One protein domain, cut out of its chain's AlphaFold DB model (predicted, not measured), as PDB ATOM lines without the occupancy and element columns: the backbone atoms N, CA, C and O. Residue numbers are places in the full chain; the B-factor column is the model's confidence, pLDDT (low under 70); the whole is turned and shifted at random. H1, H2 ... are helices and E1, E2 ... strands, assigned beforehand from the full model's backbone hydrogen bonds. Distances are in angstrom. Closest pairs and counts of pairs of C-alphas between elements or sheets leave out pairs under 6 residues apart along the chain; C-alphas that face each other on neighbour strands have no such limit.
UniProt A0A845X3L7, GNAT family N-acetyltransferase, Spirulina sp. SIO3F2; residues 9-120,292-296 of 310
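What this domain is: This is residues 9 to 120 and 292 to 296 of the 310 residues of the protein "GNAT family N-acetyltransferase" of Spirulina sp. SIO3F2 (UniProt A0A845X3L7). A small twisted sheet of four strands, E1, E2, E5 and E4, lies between helices: H2 and H3 cover one face and H1 crosses the other, three layers with helices on both faces. E3 and the long loop after it make one end of the longest axis, where residues 84 to 89 stick out. The printed part has 117 residues, with three named helices and five named strands in the order H1 E1 H2 E2 E3 H3 E4 E5; the class is mixed, with under half of the residues in named elements. The sheet, in the order E1, E2, E5, E4, is mixed; the whole is compact, with a radius of gyration of the C-alphas of 14.2 A and spans of 41 by 29 by 28 A.

How they stand to each other: Look first at H1, residues 20 to 28, on the sheet at a height of 9.0 A; its Gly 20 and Ile 116 of edge strand E4, residues 114 to 120, have C-alphas 4.4 A apart, their closest. Next, edge strand E1, residues 32 to 34, is parallel to E2, residues 64 to 67, with N 33 and O 64 within hydrogen-bond range at 2.8 A. With H2, residues 43 to 59, on the opposite face from H1, they form a strand-helix-strand unit, parallel neighbours with a helix between, its crossover right-handed. E3, residues 79 to 83, pairs with no named strand and is near E4. H3, residues 103 to 110, touches residues 43 to 50 of H2 at a steep tilt of 55 degrees, closest at C-alphas Val 43 and His 103, 5.4 A. E5, residues 292 to 295, is antiparallel to E2, N 65 to O 294 2.9 A, and to E4, N 114 to O 293 3.0 A. In H1, H2 and H3 every O i to N i+4 pair is within hydrogen-bond range.

Where its parts are: Find C-alpha 20 at (132.083, 139.584, 50.692), where H1 begins. From C-alpha 43 at (156.682, 135.860, 47.746), H2 runs 24.3 A; E4 runs 17.3 A. E5 ends at C-alpha 295, (136.668, 130.724, 44.931).

The domain as a whole: The C-alphas farthest apart are those of Lys 59 and Pro 85, 42.4 A. Residues 121 to 291 are not printed; C-alphas 120 and 292 are 15.1 A apart across the cut. The links E2 to E3 and E3 to H3 are long. Residues 9 to 17 have pLDDT under 70.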
ATOM      1  N   SER A   9     143.594 145.211  38.798       38.09
ATOM      2  CA  SER A   9     142.238 144.838  38.359       38.09
ATOM      3  C   SER A   9     142.142 144.374  36.901       38.09
ATOM      4  O   SER A   9     141.109 143.844  36.511       38.09
ATOM      5  N   VAL A  10     143.176 144.594  36.081       37.72
ATOM      6  CA  VAL A  10     143.170 144.252  34.641       37.72
ATOM      7  C   VAL A  10     143.425 142.756  34.392       37.72
ATOM      8  O   VAL A  10     143.175 142.277  33.294       37.72
ATOM      9  N   LEU A  11     143.842 141.995  35.411       44.53
ATOM     10  CA  LEU A  11     144.071 140.544  35.315       44.53
ATOM     11  C   LEU A  11     143.001 139.700  36.023       44.53
ATOM     12  O   LEU A  11     143.119 138.481  36.071       44.53
ATOM     13  N   ALA A  12     141.961 140.322  36.585       46.97
ATOM     14  CA  ALA A  12     140.971 139.586  37.354       46.97
ATOM     15  C   ALA A  12     140.085 138.729  36.448       46.97
ATOM     16  O   ALA A  12     139.313 139.263  35.652       46.97
ATOM     17  N   ASN A  13     140.153 137.406  36.610       51.31
ATOM     18  CA  ASN A  13     139.178 136.498  36.022       51.31
ATOM     19  C   ASN A  13     137.820 136.710  36.730       51.31
ATOM     20  O   ASN A  13     137.672 136.321  37.894       51.31
ATOM     21  N   PRO A  14     136.803 137.301  36.070       52.44
ATOM     22  CA  PRO A  14     135.545 137.674  36.722       52.44
ATOM     23  C   PRO A  14     134.774 136.470  37.278       52.44
ATOM     24  O   PRO A  14     133.950 136.628  38.176       52.44
ATOM     25  N   SER A  15     135.051 135.266  36.764       55.88
ATOM     26  CA  SER A  15     134.412 134.017  37.191       55.88
ATOM     27  C   SER A  15     134.902 133.494  38.551       55.88
ATOM     28  O   SER A  15     134.186 132.732  39.199       55.88
ATOM     29  N   LEU A  16     136.074 133.943  39.021       59.06
ATOM     30  CA  LEU A  16     136.685 133.522  40.292       59.06
ATOM     31  C   LEU A  16     136.478 134.534  41.430       59.06
ATOM     32  O   LEU A  16     136.798 134.253  42.587       59.06
ATOM     33  N   HIS A  17     135.908 135.704  41.127       69.44
ATOM     34  CA  HIS A  17     135.668 136.755  42.108       69.44
ATOM     35  C   HIS A  17     134.288 136.610  42.765       69.44
ATOM     36  O   HIS A  17     133.242 136.667  42.117       69.44
ATOM     37  N   CYS A  18     134.268 136.500  44.093       78.69
ATOM     38  CA  CYS A  18     133.052 136.443  44.896       78.69
ATOM     39  C   CYS A  18     133.026 137.627  45.867       78.69
ATOM     40  O   CYS A  18     134.014 137.898  46.544       78.69
ATOM     41  N   ASN A  19     131.913 138.366  45.936       86.88
ATOM     42  CA  ASN A  19     131.823 139.495  46.862       86.88
ATOM     43  C   ASN A  19     131.750 139.019  48.328       86.88
ATOM     44  O   ASN A  19     131.367 137.883  48.619       86.88
ATOM     45  N   GLY A  20     132.071 139.916  49.266       89.56
ATOM     46  CA  GLY A  20     132.083 139.584  50.692       89.56
ATOM     47  C   GLY A  20     130.751 139.029  51.209       89.56
ATOM     48  O   GLY A  20     130.757 138.086  51.992       89.56
ATOM     49  N   ALA A  21     129.604 139.533  50.739       91.75
ATOM     50  CA  ALA A  21     128.290 139.066  51.191       91.75
ATOM     51  C   ALA A  21     128.052 137.580  50.874       91.75
ATOM     52  O   ALA A  21     127.615 136.824  51.741       91.75
ATOM     53  N   LYS A  22     128.401 137.139  49.661       93.00
ATOM     54  CA  LYS A  22     128.281 135.733  49.260       93.00
ATOM     55  C   LYS A  22     129.294 134.844  49.988       93.00
ATOM     56  O   LYS A  22     128.931 133.750  50.411       93.00
ATOM     57  N   ILE A  23     130.516 135.328  50.234       95.38
ATOM     58  CA  ILE A  23     131.479 134.618  51.095       95.38
ATOM     59  C   ILE A  23     130.947 134.473  52.526       95.38
ATOM     60  O   ILE A  23     131.060 133.398  53.104       95.38
ATOM     61  N   HIS A  24     130.311 135.502  53.089       94.69
ATOM     62  CA  HIS A  24     129.701 135.415  54.418       94.69
ATOM     63  C   HIS A  24     128.549 134.408  54.473       94.69
ATOM     64  O   HIS A  24     128.440 133.652  55.434       94.69
ATOM     65  N   GLN A  25     127.725 134.350  53.427       95.00
ATOM     66  CA  GLN A  25     126.678 133.339  53.315       95.00
ATOM     67  C   GLN A  25     127.269 131.921  53.268       95.00
ATOM     68  O   GLN A  25     126.814 131.038  53.990       95.00
ATOM     69  N   TRP A  26     128.301 131.686  52.454       95.88
ATOM     70  CA  TRP A  26     128.977 130.385  52.400       95.88
ATOM     71  C   TRP A  26     129.693 130.036  53.705       95.88
ATOM     72  O   TRP A  26     129.715 128.869  54.088       95.88
ATOM     73  N   TRP A  27     130.235 131.030  54.410       95.00
ATOM     74  CA  TRP A  27     130.824 130.864  55.738       95.00
ATOM     75  C   TRP A  27     129.798 130.310  56.728       95.00
ATOM     76  O   TRP A  27     130.058 129.309  57.387       95.00
ATOM     77  N   GLN A  28     128.598 130.896  56.765       94.00
ATOM     78  CA  GLN A  28     127.493 130.420  57.608       94.00
ATOM     79  C   GLN A  28     127.028 129.001  57.247       94.00
ATOM     80  O   GLN A  28     126.481 128.302  58.090       94.00
ATOM     81  N   GLN A  29     127.262 128.566  56.006       95.62
ATOM     82  CA  GLN A  29     126.954 127.218  55.520       95.62
ATOM     83  C   GLN A  29     128.101 126.215  55.739       95.62
ATOM     84  O   GLN A  29     127.990 125.076  55.296       95.62
ATOM     85  N   GLY A  30     129.223 126.623  56.346       94.44
ATOM     86  CA  GLY A  30     130.403 125.765  56.518       94.44
ATOM     87  C   GLY A  30     131.149 125.454  55.214       94.44
ATOM     88  O   GLY A  30     131.927 124.510  55.154       94.44
ATOM     89  N   ARG A  31     130.924 126.235  54.151       96.38
ATOM     90  CA  ARG A  31     131.474 125.997  52.803       96.38
ATOM     91  C   ARG A  31     132.755 126.774  52.509       96.38
ATOM     92  O   ARG A  31     133.239 126.748  51.378       96.38
ATOM     93  N   VAL A  32     133.293 127.480  53.498       97.00
ATOM     94  CA  VAL A  32     134.488 128.316  53.359       97.00
ATOM     95  C   VAL A  32     135.586 127.775  54.264       97.00
ATOM     96  O   VAL A  32     135.407 127.700  55.476       97.00
ATOM     97  N   GLY A  33     136.722 127.426  53.669       96.75
ATOM     98  CA  GLY A  33     137.925 127.029  54.384       96.75
ATOM     99  C   GLY A  33     138.779 128.230  54.786       96.75
ATOM    100  O   GLY A  33     138.752 129.278  54.138       96.75
ATOM    101  N   THR A  34     139.569 128.078  55.845       97.19
ATOM    102  CA  THR A  34     140.489 129.113  56.335       97.19
ATOM    103  C   THR A  34     141.936 128.744  56.052       97.19
ATOM    104  O   THR A  34     142.332 127.601  56.286       97.19
ATOM    105  N   ILE A  35     142.731 129.716  55.610       97.00
ATOM    106  CA  ILE A  35     144.180 129.577  55.446       97.00
ATOM    107  C   ILE A  35     144.872 130.466  56.476       97.00
ATOM    108  O   ILE A  35     144.789 131.699  56.414       97.00
ATOM    109  N   ALA A  36     145.552 129.833  57.430       94.62
ATOM    110  CA  ALA A  36     146.319 130.533  58.448       94.62
ATOM    111  C   ALA A  36     147.527 131.250  57.826       94.62
ATOM    112  O   ALA A  36     148.080 130.787  56.832       94.62
ATOM    113  N   PRO A  37     147.981 132.370  58.402       91.50
ATOM    114  CA  PRO A  37     149.286 132.879  58.035       91.50
ATOM    115  C   PRO A  37     150.405 131.905  58.431       91.50
ATOM    116  O   PRO A  37     150.385 131.332  59.519       91.50
ATOM    117  N   ALA A  38     151.387 131.759  57.543       91.44
ATOM    118  CA  ALA A  38     152.588 130.945  57.712       91.44
ATOM    119  C   ALA A  38     153.858 131.816  57.754       91.44
ATOM    120  O   ALA A  38     153.893 132.919  57.202       91.44
ATOM    121  N   SER A  39     154.916 131.300  58.381       89.88
ATOM    122  CA  SER A  39     156.222 131.965  58.498       89.88
ATOM    123  C   SER A  39     157.047 131.847  57.210       89.88
ATOM    124  O   SER A  39     158.084 131.189  57.183       89.88
ATOM    125  N   THR A  40     156.574 132.451  56.121       93.69
ATOM    126  CA  THR A  40     157.276 132.507  54.829       93.69
ATOM    127  C   THR A  40     158.186 133.732  54.751       93.69
ATOM    128  O   THR A  40     157.842 134.797  55.268       93.69
ATOM    129  N   THR A  41     159.338 133.615  54.088       93.69
ATOM    130  CA  THR A  41     160.334 134.703  54.022       93.69
ATOM    131  C   THR A  41     160.280 135.515  52.730       93.69
ATOM    132  O   THR A  41     160.870 136.591  52.664       93.69
ATOM    133  N   ASN A  42     159.578 135.029  51.704       94.56
ATOM    134  CA  ASN A  42     159.452 135.707  50.417       94.56
ATOM    135  C   ASN A  42     158.123 135.378  49.706       94.56
ATOM    136  O   ASN A  42     157.318 134.559  50.166       94.56
ATOM    137  N   VAL A  43     157.891 136.039  48.566       95.94
ATOM    138  CA  VAL A  43     156.682 135.860  47.746       95.94
ATOM    139  C   VAL A  43     156.543 134.411  47.271       95.94
ATOM    140  O   VAL A  43     155.487 133.827  47.465       95.94
ATOM    141  N   GLU A  44     157.595 133.802  46.720       96.50
ATOM    142  CA  GLU A  44     157.557 132.457  46.118       96.50
ATOM    143  C   GLU A  44     157.177 131.352  47.117       96.50
ATOM    144  O   GLU A  44     156.318 130.510  46.833       96.50
ATOM    145  N   GLN A  45     157.742 131.395  48.325       97.06
ATOM    146  CA  GLN A  45     157.357 130.497  49.415       97.06
ATOM    147  C   GLN A  45     155.888 130.684  49.800       97.06
ATOM    148  O   GLN A  45     155.188 129.716  50.090       97.06
ATOM    149  N   THR A  46     155.405 131.928  49.777       97.25
ATOM    150  CA  THR A  46     154.007 132.245  50.091       97.25
ATOM    151  C   THR A  46     153.060 131.751  49.004       97.25
ATOM    152  O   THR A  46     152.025 131.187  49.339       97.25
ATOM    153  N   LEU A  47     153.420 131.877  47.722       97.38
ATOM    154  CA  LEU A  47     152.648 131.312  46.608       97.38
ATOM    155  C   LEU A  47     152.541 129.790  46.737       97.38
ATOM    156  O   LEU A  47     151.443 129.242  46.699       97.38
ATOM    157  N   THR A  48     153.673 129.114  46.952       97.44
ATOM    158  CA  THR A  48     153.719 127.653  47.131       97.44
ATOM    159  C   THR A  48     152.829 127.208  48.292       97.44
ATOM    160  O   THR A  48     152.033 126.281  48.142       97.44
ATOM    161  N   TYR A  49     152.906 127.910  49.426       97.75
ATOM    162  CA  TYR A  49     152.052 127.659  50.584       97.75
ATOM    163  C   TYR A  49     150.559 127.851  50.269       97.75
ATOM    164  O   TYR A  49     149.749 126.965  50.539       97.75
ATOM    165  N   LEU A  50     150.189 128.984  49.661       97.56
ATOM    166  CA  LEU A  50     148.800 129.302  49.326       97.56
ATOM    167  C   LEU A  50     148.197 128.285  48.348       97.56
ATOM    168  O   LEU A  50     147.054 127.873  48.544       97.56
ATOM    169  N   ARG A  51     148.956 127.843  47.335       97.06
ATOM    170  CA  ARG A  51     148.529 126.809  46.375       97.06
ATOM    171  C   ARG A  51     148.243 125.484  47.065       97.06
ATOM    172  O   ARG A  51     147.159 124.933  46.893       97.06
ATOM    173  N   ALA A  52     149.176 125.019  47.898       97.31
ATOM    174  CA  ALA A  52     149.022 123.771  48.638       97.31
ATOM    175  C   ALA A  52     147.786 123.798  49.554       97.31
ATOM    176  O   ALA A  52     147.017 122.835  49.593       97.31
ATOM    177  N   GLU A  53     147.545 124.913  50.249       97.81
ATOM    178  CA  GLU A  53     146.363 125.070  51.098       97.81
ATOM    179  C   GLU A  53     145.062 125.175  50.294       97.81
ATOM    180  O   GLU A  53     144.055 124.587  50.692       97.81
ATOM    181  N   CYS A  54     145.065 125.851  49.142       97.31
ATOM    182  CA  CYS A  54     143.908 125.877  48.242       97.31
ATOM    183  C   CYS A  54     143.556 124.473  47.739       97.31
ATOM    184  O   CYS A  54     142.392 124.082  47.818       97.31
ATOM    185  N   ASP A  55     144.545 123.696  47.290       96.62
ATOM    186  CA  ASP A  55     144.346 122.316  46.835       96.62
ATOM    187  C   ASP A  55     143.814 121.425  47.961       96.62
ATOM    188  O   ASP A  55     142.898 120.624  47.751       96.62
ATOM    189  N   ARG A  56     144.354 121.573  49.178       97.44
ATOM    190  CA  ARG A  56     143.887 120.843  50.364       97.44
ATOM    191  C   ARG A  56     142.426 121.169  50.678       97.44
ATOM    192  O   ARG A  56     141.640 120.255  50.923       97.44
ATOM    193  N   LEU A  57     142.053 122.449  50.669       97.25
ATOM    194  CA  LEU A  57     140.681 122.888  50.932       97.25
ATOM    195  C   LEU A  57     139.716 122.444  49.824       97.25
ATOM    196  O   LEU A  57     138.615 121.987  50.127       97.25
ATOM    197  N   TYR A  58     140.133 122.510  48.562       96.31
ATOM    198  CA  TYR A  58     139.325 122.047  47.435       96.31
ATOM    199  C   TYR A  58     139.045 120.541  47.530       96.31
ATOM    200  O   TYR A  58     137.891 120.124  47.464       96.31
ATOM    201  N   LYS A  59     140.077 119.723  47.788       96.81
ATOM    202  CA  LYS A  59     139.939 118.267  48.000       96.81
ATOM    203  C   LYS A  59     139.062 117.918  49.204       96.81
ATOM    204  O   LYS A  59     138.402 116.887  49.194       96.81
ATOM    205  N   ALA A  60     139.033 118.778  50.221       96.94
ATOM    206  CA  ALA A  60     138.146 118.647  51.375       96.94
ATOM    207  C   ALA A  60     136.699 119.121  51.107       96.94
ATOM    208  O   ALA A  60     135.871 119.077  52.015       96.94
ATOM    209  N   GLY A  61     136.379 119.569  49.888       96.62
ATOM    210  CA  GLY A  61     135.024 119.940  49.471       96.62
ATOM    211  C   GLY A  61     134.613 121.382  49.786       96.62
ATOM    212  O   GLY A  61     133.432 121.720  49.665       96.62
ATOM    213  N   TYR A  62     135.546 122.254  50.178       97.25
ATOM    214  CA  TYR A  62     135.240 123.671  50.386       97.25
ATOM    215  C   TYR A  62     135.021 124.395  49.050       97.25
ATOM    216  O   TYR A  62     135.726 124.167  48.071       97.25
ATOM    217  N   ALA A  63     134.062 125.325  49.025       95.31
ATOM    218  CA  ALA A  63     133.740 126.122  47.838       95.31
ATOM    219  C   ALA A  63     134.635 127.363  47.690       95.31
ATOM    220  O   ALA A  63     134.793 127.903  46.596       95.31
ATOM    221  N   ALA A  64     135.192 127.855  48.796       96.69
ATOM    222  CA  ALA A  64     136.075 129.011  48.811       96.69
ATOM    223  C   ALA A  64     137.099 128.902  49.942       96.69
ATOM    224  O   ALA A  64     136.867 128.220  50.942       96.69
ATOM    225  N   ALA A  65     138.200 129.630  49.798       97.25
ATOM    226  CA  ALA A  65     139.187 129.854  50.840       97.25
ATOM    227  C   ALA A  65     139.183 131.328  51.254       97.25
ATOM    228  O   ALA A  65     139.025 132.211  50.409       97.25
ATOM    229  N   ILE A  66     139.399 131.601  52.539       97.31
ATOM    230  CA  ILE A  66     139.709 132.941  53.048       97.31
ATOM    231  C   ILE A  66     141.099 132.976  53.672       97.31
ATOM    232  O   ILE A  66     141.514 132.036  54.353       97.31
ATOM    233  N   ALA A  67     141.813 134.074  53.434       96.62
ATOM    234  CA  ALA A  67     143.189 134.260  53.869       96.62
ATOM    235  C   ALA A  67     143.517 135.753  54.081       96.62
ATOM    236  O   ALA A  67     142.974 136.613  53.381       96.62
ATOM    237  N   PRO A  68     144.417 136.092  55.015       95.12
ATOM    238  CA  PRO A  68     144.927 135.220  56.068       95.12
ATOM    239  C   PRO A  68     143.884 135.109  57.185       95.12
ATOM    240  O   PRO A  68     143.302 136.110  57.590       95.12
ATOM    241  N   ILE A  69     143.644 133.914  57.711       94.19
ATOM    242  CA  ILE A  69     142.827 133.691  58.909       94.19
ATOM    243  C   ILE A  69     143.111 132.303  59.471       94.19
ATOM    244  O   ILE A  69     142.969 131.302  58.782       94.19
ATOM    245  N   ALA A  70     143.512 132.231  60.739       83.31
ATOM    246  CA  ALA A  70     143.874 130.948  61.337       83.31
ATOM    247  C   ALA A  70     142.668 130.020  61.545       83.31
ATOM    248  O   ALA A  70     142.727 128.841  61.211       83.31
ATOM    249  N   ARG A  71     141.588 130.547  62.134       82.81
ATOM    250  CA  ARG A  71     140.367 129.781  62.445       82.81
ATOM    251  C   ARG A  71     139.118 130.638  62.353       82.81
ATOM    252  O   ARG A  71     138.152 130.286  61.699       82.81
ATOM    253  N   ASN A  72     139.134 131.772  63.041       88.62
ATOM    254  CA  ASN A  72     137.989 132.663  63.163       88.62
ATOM    255  C   ASN A  72     138.467 134.097  63.437       88.62
ATOM    256  O   ASN A  72     139.663 134.367  63.591       88.62
ATOM    257  N   THR A  73     137.510 135.010  63.553       89.56
ATOM    258  CA  THR A  73     137.737 136.442  63.770       89.56
ATOM    259  C   THR A  73     138.233 136.804  65.180       89.56
ATOM    260  O   THR A  73     138.329 137.989  65.495       89.56
ATOM    261  N   TRP A  74     138.528 135.818  66.035       85.69
ATOM    262  CA  TRP A  74     139.160 136.017  67.345       85.69
ATOM    263  C   TRP A  74     140.693 135.926  67.290       85.69
ATOM    264  O   TRP A  74     141.360 136.241  68.274       85.69
ATOM    265  N   HIS A  75     141.256 135.475  66.164       86.00
ATOM    266  CA  HIS A  75     142.702 135.378  65.928       86.00
ATOM    267  C   HIS A  75     143.209 136.583  65.118       86.00
ATOM    268  O   HIS A  75     142.487 137.559  64.945       86.00
ATOM    269  N   ASN A  76     144.439 136.536  64.602       85.12
ATOM    270  CA  ASN A  76     144.905 137.484  63.585       85.12
ATOM    271  C   ASN A  76     144.365 137.056  62.207       85.12
ATOM    272  O   ASN A  76     144.468 135.881  61.855       85.12
ATOM    273  N   TYR A  77     143.762 137.979  61.439       89.81
ATOM    274  CA  TYR A  77     143.089 137.621  60.173       89.81
ATOM    275  C   TYR A  77     143.098 138.683  59.064       89.81
ATOM    276  O   TYR A  77     142.102 138.868  58.364       89.81
ATOM    277  N   ARG A  78     144.161 139.485  58.937       94.00
ATOM    278  CA  ARG A  78     144.197 140.594  57.965       94.00
ATOM    279  C   ARG A  78     145.628 140.918  57.565       94.00
ATOM    280  O   ARG A  78     146.521 140.806  58.402       94.00
ATOM    281  N   CYS A  79     145.827 141.399  56.343       95.06
ATOM    282  CA  CYS A  79     147.090 142.005  55.924       95.06
ATOM    283  C   CYS A  79     146.990 143.527  55.943       95.06
ATOM    284  O   CYS A  79     145.936 144.076  55.616       95.06
ATOM    285  N   ILE A  80     148.094 144.208  56.244       94.69
ATOM    286  CA  ILE A  80     148.247 145.631  55.927       94.69
ATOM    287  C   ILE A  80     148.306 145.756  54.400       94.69
ATOM    288  O   ILE A  80     149.093 145.069  53.758       94.69
ATOM    289  N   VAL A  81     147.451 146.599  53.820       93.88
ATOM    290  CA  VAL A  81     147.385 146.802  52.358       93.88
ATOM    291  C   VAL A  81     147.596 148.250  51.939       93.88
ATOM    292  O   VAL A  81     147.837 148.514  50.767       93.88
ATOM    293  N   GLU A  82     147.495 149.198  52.872       93.06
ATOM    294  CA  GLU A  82     147.743 150.607  52.587       93.06
ATOM    295  C   GLU A  82     148.194 151.349  53.844       93.06
ATOM    296  O   GLU A  82     147.664 151.140  54.943       93.06
ATOM    297  N   HIS A  83     149.142 152.258  53.642       93.06
ATOM    298  CA  HIS A  83     149.611 153.229  54.621       93.06
ATOM    299  C   HIS A  83     149.110 154.612  54.198       93.06
ATOM    300  O   HIS A  83     149.100 154.919  53.002       93.06
ATOM    301  N   TYR A  84     148.697 155.440  55.160       90.06
ATOM    302  CA  TYR A  84     148.330 156.830  54.896       90.06
ATOM    303  C   TYR A  84     149.367 157.807  55.479       90.06
ATOM    304  O   TYR A  84     149.899 157.537  56.558       90.06
ATOM    305  N   PRO A  85     149.627 158.943  54.796       85.88
ATOM    306  CA  PRO A  85     149.141 159.276  53.451       85.88
ATOM    307  C   PRO A  85     149.687 158.302  52.391       85.88
ATOM    308  O   PRO A  85     150.735 157.682  52.587       85.88
ATOM    309  N   ILE A  86     148.934 158.122  51.301       84.00
ATOM    310  CA  ILE A  86     149.254 157.140  50.251       84.00
ATOM    311  C   ILE A  86     150.654 157.419  49.695       84.00
ATOM    312  O   ILE A  86     150.966 158.552  49.339       84.00
ATOM    313  N   GLY A  87     151.477 156.373  49.597       73.50
ATOM    314  CA  GLY A  87     152.858 156.469  49.115       73.50
ATOM    315  C   GLY A  87     153.894 156.777  50.200       73.50
ATOM    316  O   GLY A  87     155.075 156.860  49.886       73.50
ATOM    317  N   SER A  88     153.484 156.914  51.465       81.69
ATOM    318  CA  SER A  88     154.414 156.968  52.599       81.69
ATOM    319  C   SER A  88     154.801 155.564  53.084       81.69
ATOM    320  O   SER A  88     154.065 154.598  52.881       81.69
ATOM    321  N   SER A  89     155.923 155.462  53.804       77.00
ATOM    322  CA  SER A  89     156.275 154.274  54.601       77.00
ATOM    323  C   SER A  89     155.327 154.051  55.793       77.00
ATOM    324  O   SER A  89     155.384 153.015  56.455       77.00
ATOM    325  N   GLY A  90     154.422 155.003  56.052       81.12
ATOM    326  CA  GLY A  90     153.513 155.008  57.188       81.12
ATOM    327  C   GLY A  90     154.228 155.115  58.536       81.12
ATOM    328  O   GLY A  90     155.427 155.364  58.628       81.12
ATOM    329  N   ARG A  91     153.458 154.923  59.609       88.25
ATOM    330  CA  ARG A  91     153.980 154.840  60.982       88.25
ATOM    331  C   ARG A  91     154.376 153.404  61.363       88.25
ATOM    332  O   ARG A  91     153.804 152.480  60.774       88.25
ATOM    333  N   PRO A  92     155.255 153.210  62.370       91.12
ATOM    334  CA  PRO A  92     155.566 151.895  62.939       91.12
ATOM    335  C   PRO A  92     154.328 151.124  63.409       91.12
ATOM    336  O   PRO A  92     153.235 151.687  63.549       91.12
ATOM    337  N   LEU A  93     154.498 149.824  63.652       94.44
ATOM    338  CA  LEU A  93     153.442 148.998  64.231       94.44
ATOM    339  C   LEU A  93     153.061 149.492  65.635       94.44
ATOM    340  O   LEU A  93     153.887 150.077  66.335       94.44
ATOM    341  N   PHE A  94     151.818 149.247  66.044       95.50
ATOM    342  CA  PHE A  94     151.386 149.349  67.441       95.50
ATOM    343  C   PHE A  94     151.161 147.956  68.042       95.50
ATOM    344  O   PHE A  94     151.013 146.963  67.326       95.50
ATOM    345  N   TRP A  95     151.120 147.861  69.368       94.44
ATOM    346  CA  TRP A  95     150.944 146.578  70.044       94.44
ATOM    347  C   TRP A  95     149.647 145.845  69.635       94.44
ATOM    348  O   TRP A  95     148.558 146.417  69.602       94.44
ATOM    349  N   GLN A  96     149.753 144.544  69.339       91.12
ATOM    350  CA  GLN A  96     148.681 143.695  68.780       91.12
ATOM    351  C   GLN A  96     148.125 144.122  67.411       91.12
ATOM    352  O   GLN A  96     146.976 143.804  67.059       91.12
ATOM    353  N   GLU A  97     148.903 144.862  66.639       94.31
ATOM    354  CA  GLU A  97     148.625 145.064  65.232       94.31
ATOM    355  C   GLU A  97     149.013 143.825  64.404       94.31
ATOM    356  O   GLU A  97     149.998 143.165  64.733       94.31
ATOM    357  N   PRO A  98     148.268 143.471  63.339       91.00
ATOM    358  CA  PRO A  98     148.691 142.414  62.431       91.00
ATOM    359  C   PRO A  98     150.036 142.755  61.777       91.00
ATOM    360  O   PRO A  98     150.133 143.750  61.061       91.00
ATOM    361  N   ASP A  99     151.028 141.895  61.999       89.00
ATOM    362  CA  ASP A  99     152.400 142.017  61.487       89.00
ATOM    363  C   ASP A  99     152.710 140.897  60.487       89.00
ATOM    364  O   ASP A  99     153.589 140.060  60.684       89.00
ATOM    365  N   LEU A 100     151.888 140.797  59.440       90.25
ATOM    366  CA  LEU A 100     152.218 139.897  58.341       90.25
ATOM    367  C   LEU A 100     153.206 140.582  57.403       90.25
ATOM    368  O   LEU A 100     152.957 141.737  57.037       90.25
ATOM    369  N   PRO A 101     154.264 139.873  56.964       90.12
ATOM    370  CA  PRO A 101     155.226 140.422  56.025       90.12
ATOM    371  C   PRO A 101     154.554 141.033  54.793       90.12
ATOM    372  O   PRO A 101     153.566 140.507  54.277       90.12
ATOM    373  N   SER A 102     155.123 142.123  54.277       88.12
ATOM    374  CA  SER A 102     154.556 142.894  53.160       88.12
ATOM    375  C   SER A 102     154.411 142.100  51.856       88.12
ATOM    376  O   SER A 102     153.640 142.496  50.979       88.12
ATOM    377  N   HIS A 103     155.088 140.953  51.726       91.88
ATOM    378  CA  HIS A 103     154.919 140.039  50.595       91.88
ATOM    379  C   HIS A 103     153.592 139.270  50.608       91.88
ATOM    380  O   HIS A 103     153.170 138.810  49.549       91.88
ATOM    381  N   TRP A 104     152.902 139.164  51.750       95.31
ATOM    382  CA  TRP A 104     151.624 138.447  51.863       95.31
ATOM    383  C   TRP A 104     150.525 139.011  50.954       95.31
ATOM    384  O   TRP A 104     149.990 138.246  50.153       95.31
ATOM    385  N   PRO A 105     150.194 140.321  51.004       94.12
ATOM    386  CA  PRO A 105     149.254 140.916  50.057       94.12
ATOM    387  C   PRO A 105     149.594 140.625  48.593       94.12
ATOM    388  O   PRO A 105     148.704 140.297  47.817       94.12
ATOM    389  N   SER A 106     150.875 140.728  48.220       93.06
ATOM    390  CA  SER A 106     151.322 140.498  46.841       93.06
ATOM    391  C   SER A 106     151.088 139.051  46.404       93.06
ATOM    392  O   SER A 106     150.523 138.819  45.338       93.06
ATOM    393  N   ALA A 107     151.452 138.083  47.250       96.19
ATOM    394  CA  ALA A 107     151.234 136.666  46.977       96.19
ATOM    395  C   ALA A 107     149.741 136.308  46.907       96.19
ATOM    396  O   ALA A 107     149.337 135.548  46.036       96.19
ATOM    397  N   LEU A 108     148.909 136.899  47.771       96.50
ATOM    398  CA  LEU A 108     147.456 136.719  47.724       96.50
ATOM    399  C   LEU A 108     146.885 137.172  46.374       96.50
ATOM    400  O   LEU A 108     146.192 136.396  45.723       96.50
ATOM    401  N   TYR A 109     147.221 138.380  45.912       94.44
ATOM    402  CA  TYR A 109     146.756 138.853  44.604       94.44
ATOM    403  C   TYR A 109     147.231 137.972  43.441       94.44
ATOM    404  O   TYR A 109     146.464 137.752  42.509       94.44
ATOM    405  N   GLN A 110     148.468 137.470  43.486       94.94
ATOM    406  CA  GLN A 110     149.013 136.571  42.458       94.94
ATOM    407  C   GLN A 110     148.343 135.192  42.443       94.94
ATOM    408  O   GLN A 110     148.324 134.539  41.408       94.94
ATOM    409  N   GLU A 111     147.771 134.767  43.569       94.62
ATOM    410  CA  GLU A 111     146.965 133.553  43.675       94.62
ATOM    411  C   GLU A 111     145.463 133.827  43.541       94.62
ATOM    412  O   GLU A 111     144.659 133.028  44.018       94.62
ATOM    413  N   ASP A 112     145.058 134.930  42.906       94.25
ATOM    414  CA  ASP A 112     143.654 135.305  42.672       94.25
ATOM    415  C   ASP A 112     142.807 135.436  43.952       94.25
ATOM    416  O   ASP A 112     141.585 135.261  43.942       94.25
ATOM    417  N   PHE A 113     143.440 135.756  45.082       95.69
ATOM    418  CA  PHE A 113     142.725 136.193  46.271       95.69
ATOM    419  C   PHE A 113     142.395 137.682  46.155       95.69
ATOM    420  O   PHE A 113     143.275 138.523  45.961       95.69
ATOM    421  N   TYR A 114     141.127 138.027  46.376       94.88
ATOM    422  CA  TYR A 114     140.651 139.411  46.326       94.88
ATOM    423  C   TYR A 114     140.074 139.875  47.666       94.88
ATOM    424  O   TYR A 114     139.492 139.061  48.393       94.88
ATOM    425  N   PRO A 115     140.214 141.171  48.017       96.00
ATOM    426  CA  PRO A 115     139.661 141.716  49.248       96.00
ATOM    427  C   PRO A 115     138.145 141.515  49.356       96.00
ATOM    428  O   PRO A 115     137.383 141.937  48.491       96.00
ATOM    429  N   ILE A 116     137.701 140.947  50.475       96.00
ATOM    430  CA  ILE A 116     136.279 140.772  50.818       96.00
ATOM    431  C   ILE A 116     135.818 141.681  51.955       96.00
ATOM    432  O   ILE A 116     134.619 141.872  52.152       96.00
ATOM    433  N   ALA A 117     136.765 142.240  52.707       95.88
ATOM    434  CA  ALA A 117     136.507 143.171  53.790       95.88
ATOM    435  C   ALA A 117     137.711 144.087  54.004       95.88
ATOM    436  O   ALA A 117     138.858 143.633  53.967       95.88
ATOM    437  N   HIS A 118     137.436 145.358  54.303       96.56
ATOM    438  CA  HIS A 118     138.446 146.326  54.713       96.56
ATOM    439  C   HIS A 118     138.277 146.740  56.166       96.56
ATOM    440  O   HIS A 118     137.170 146.788  56.713       96.56
ATOM    441  N   TYR A 119     139.409 147.073  56.771       97.06
ATOM    442  CA  TYR A 119     139.498 147.534  58.144       97.06
ATOM    443  C   TYR A 119     140.442 148.722  58.226       97.06
ATOM    444  O   TYR A 119     141.333 148.860  57.390       97.06
ATOM    445  N   TYR A 120     140.275 149.542  59.255       96.88
ATOM    446  CA  TYR A 120     141.034 150.771  59.419       96.88
ATOM    447  C   TYR A 120     141.515 150.932  60.850       96.88
ATOM    448  O   TYR A 120     140.770 150.671  61.798       96.88
ATOM    449  N   PHE A 292     141.020 138.570  52.527       97.06
ATOM    450  CA  PHE A 292     140.855 138.146  51.147       97.06
ATOM    451  C   PHE A 292     140.132 136.805  51.038       97.06
ATOM    452  O   PHE A 292     140.099 136.022  51.990       97.06
ATOM    453  N   SER A 293     139.582 136.531  49.857       96.94
ATOM    454  CA  SER A 293     139.053 135.215  49.503       96.94
ATOM    455  C   SER A 293     139.388 134.813  48.078       96.94
ATOM    456  O   SER A 293     139.539 135.687  47.225       96.94
ATOM    457  N   LYS A 294     139.358 133.507  47.828       95.69
ATOM    458  CA  LYS A 294     139.414 132.881  46.508       95.69
ATOM    459  C   LYS A 294     138.291 131.851  46.388       95.69
ATOM    460  O   LYS A 294     138.089 131.059  47.311       95.69
ATOM    461  N   VAL A 295     137.562 131.844  45.271       95.31
ATOM    462  CA  VAL A 295     136.668 130.724  44.931       95.31
ATOM    463  C   VAL A 295     137.531 129.541  44.512       95.31
ATOM    464  O   VAL A 295     138.408 129.689  43.664       95.31
ATOM    465  N   LEU A 296     137.303 128.380  45.119       93.94
ATOM    466  CA  LEU A 296     138.072 127.181  44.814       93.94
ATOM    467  C   LEU A 296     137.444 126.462  43.619       93.94
ATOM    468  O   LEU A 296     136.242 126.206  43.587       93.94
TER     469      LEU A 296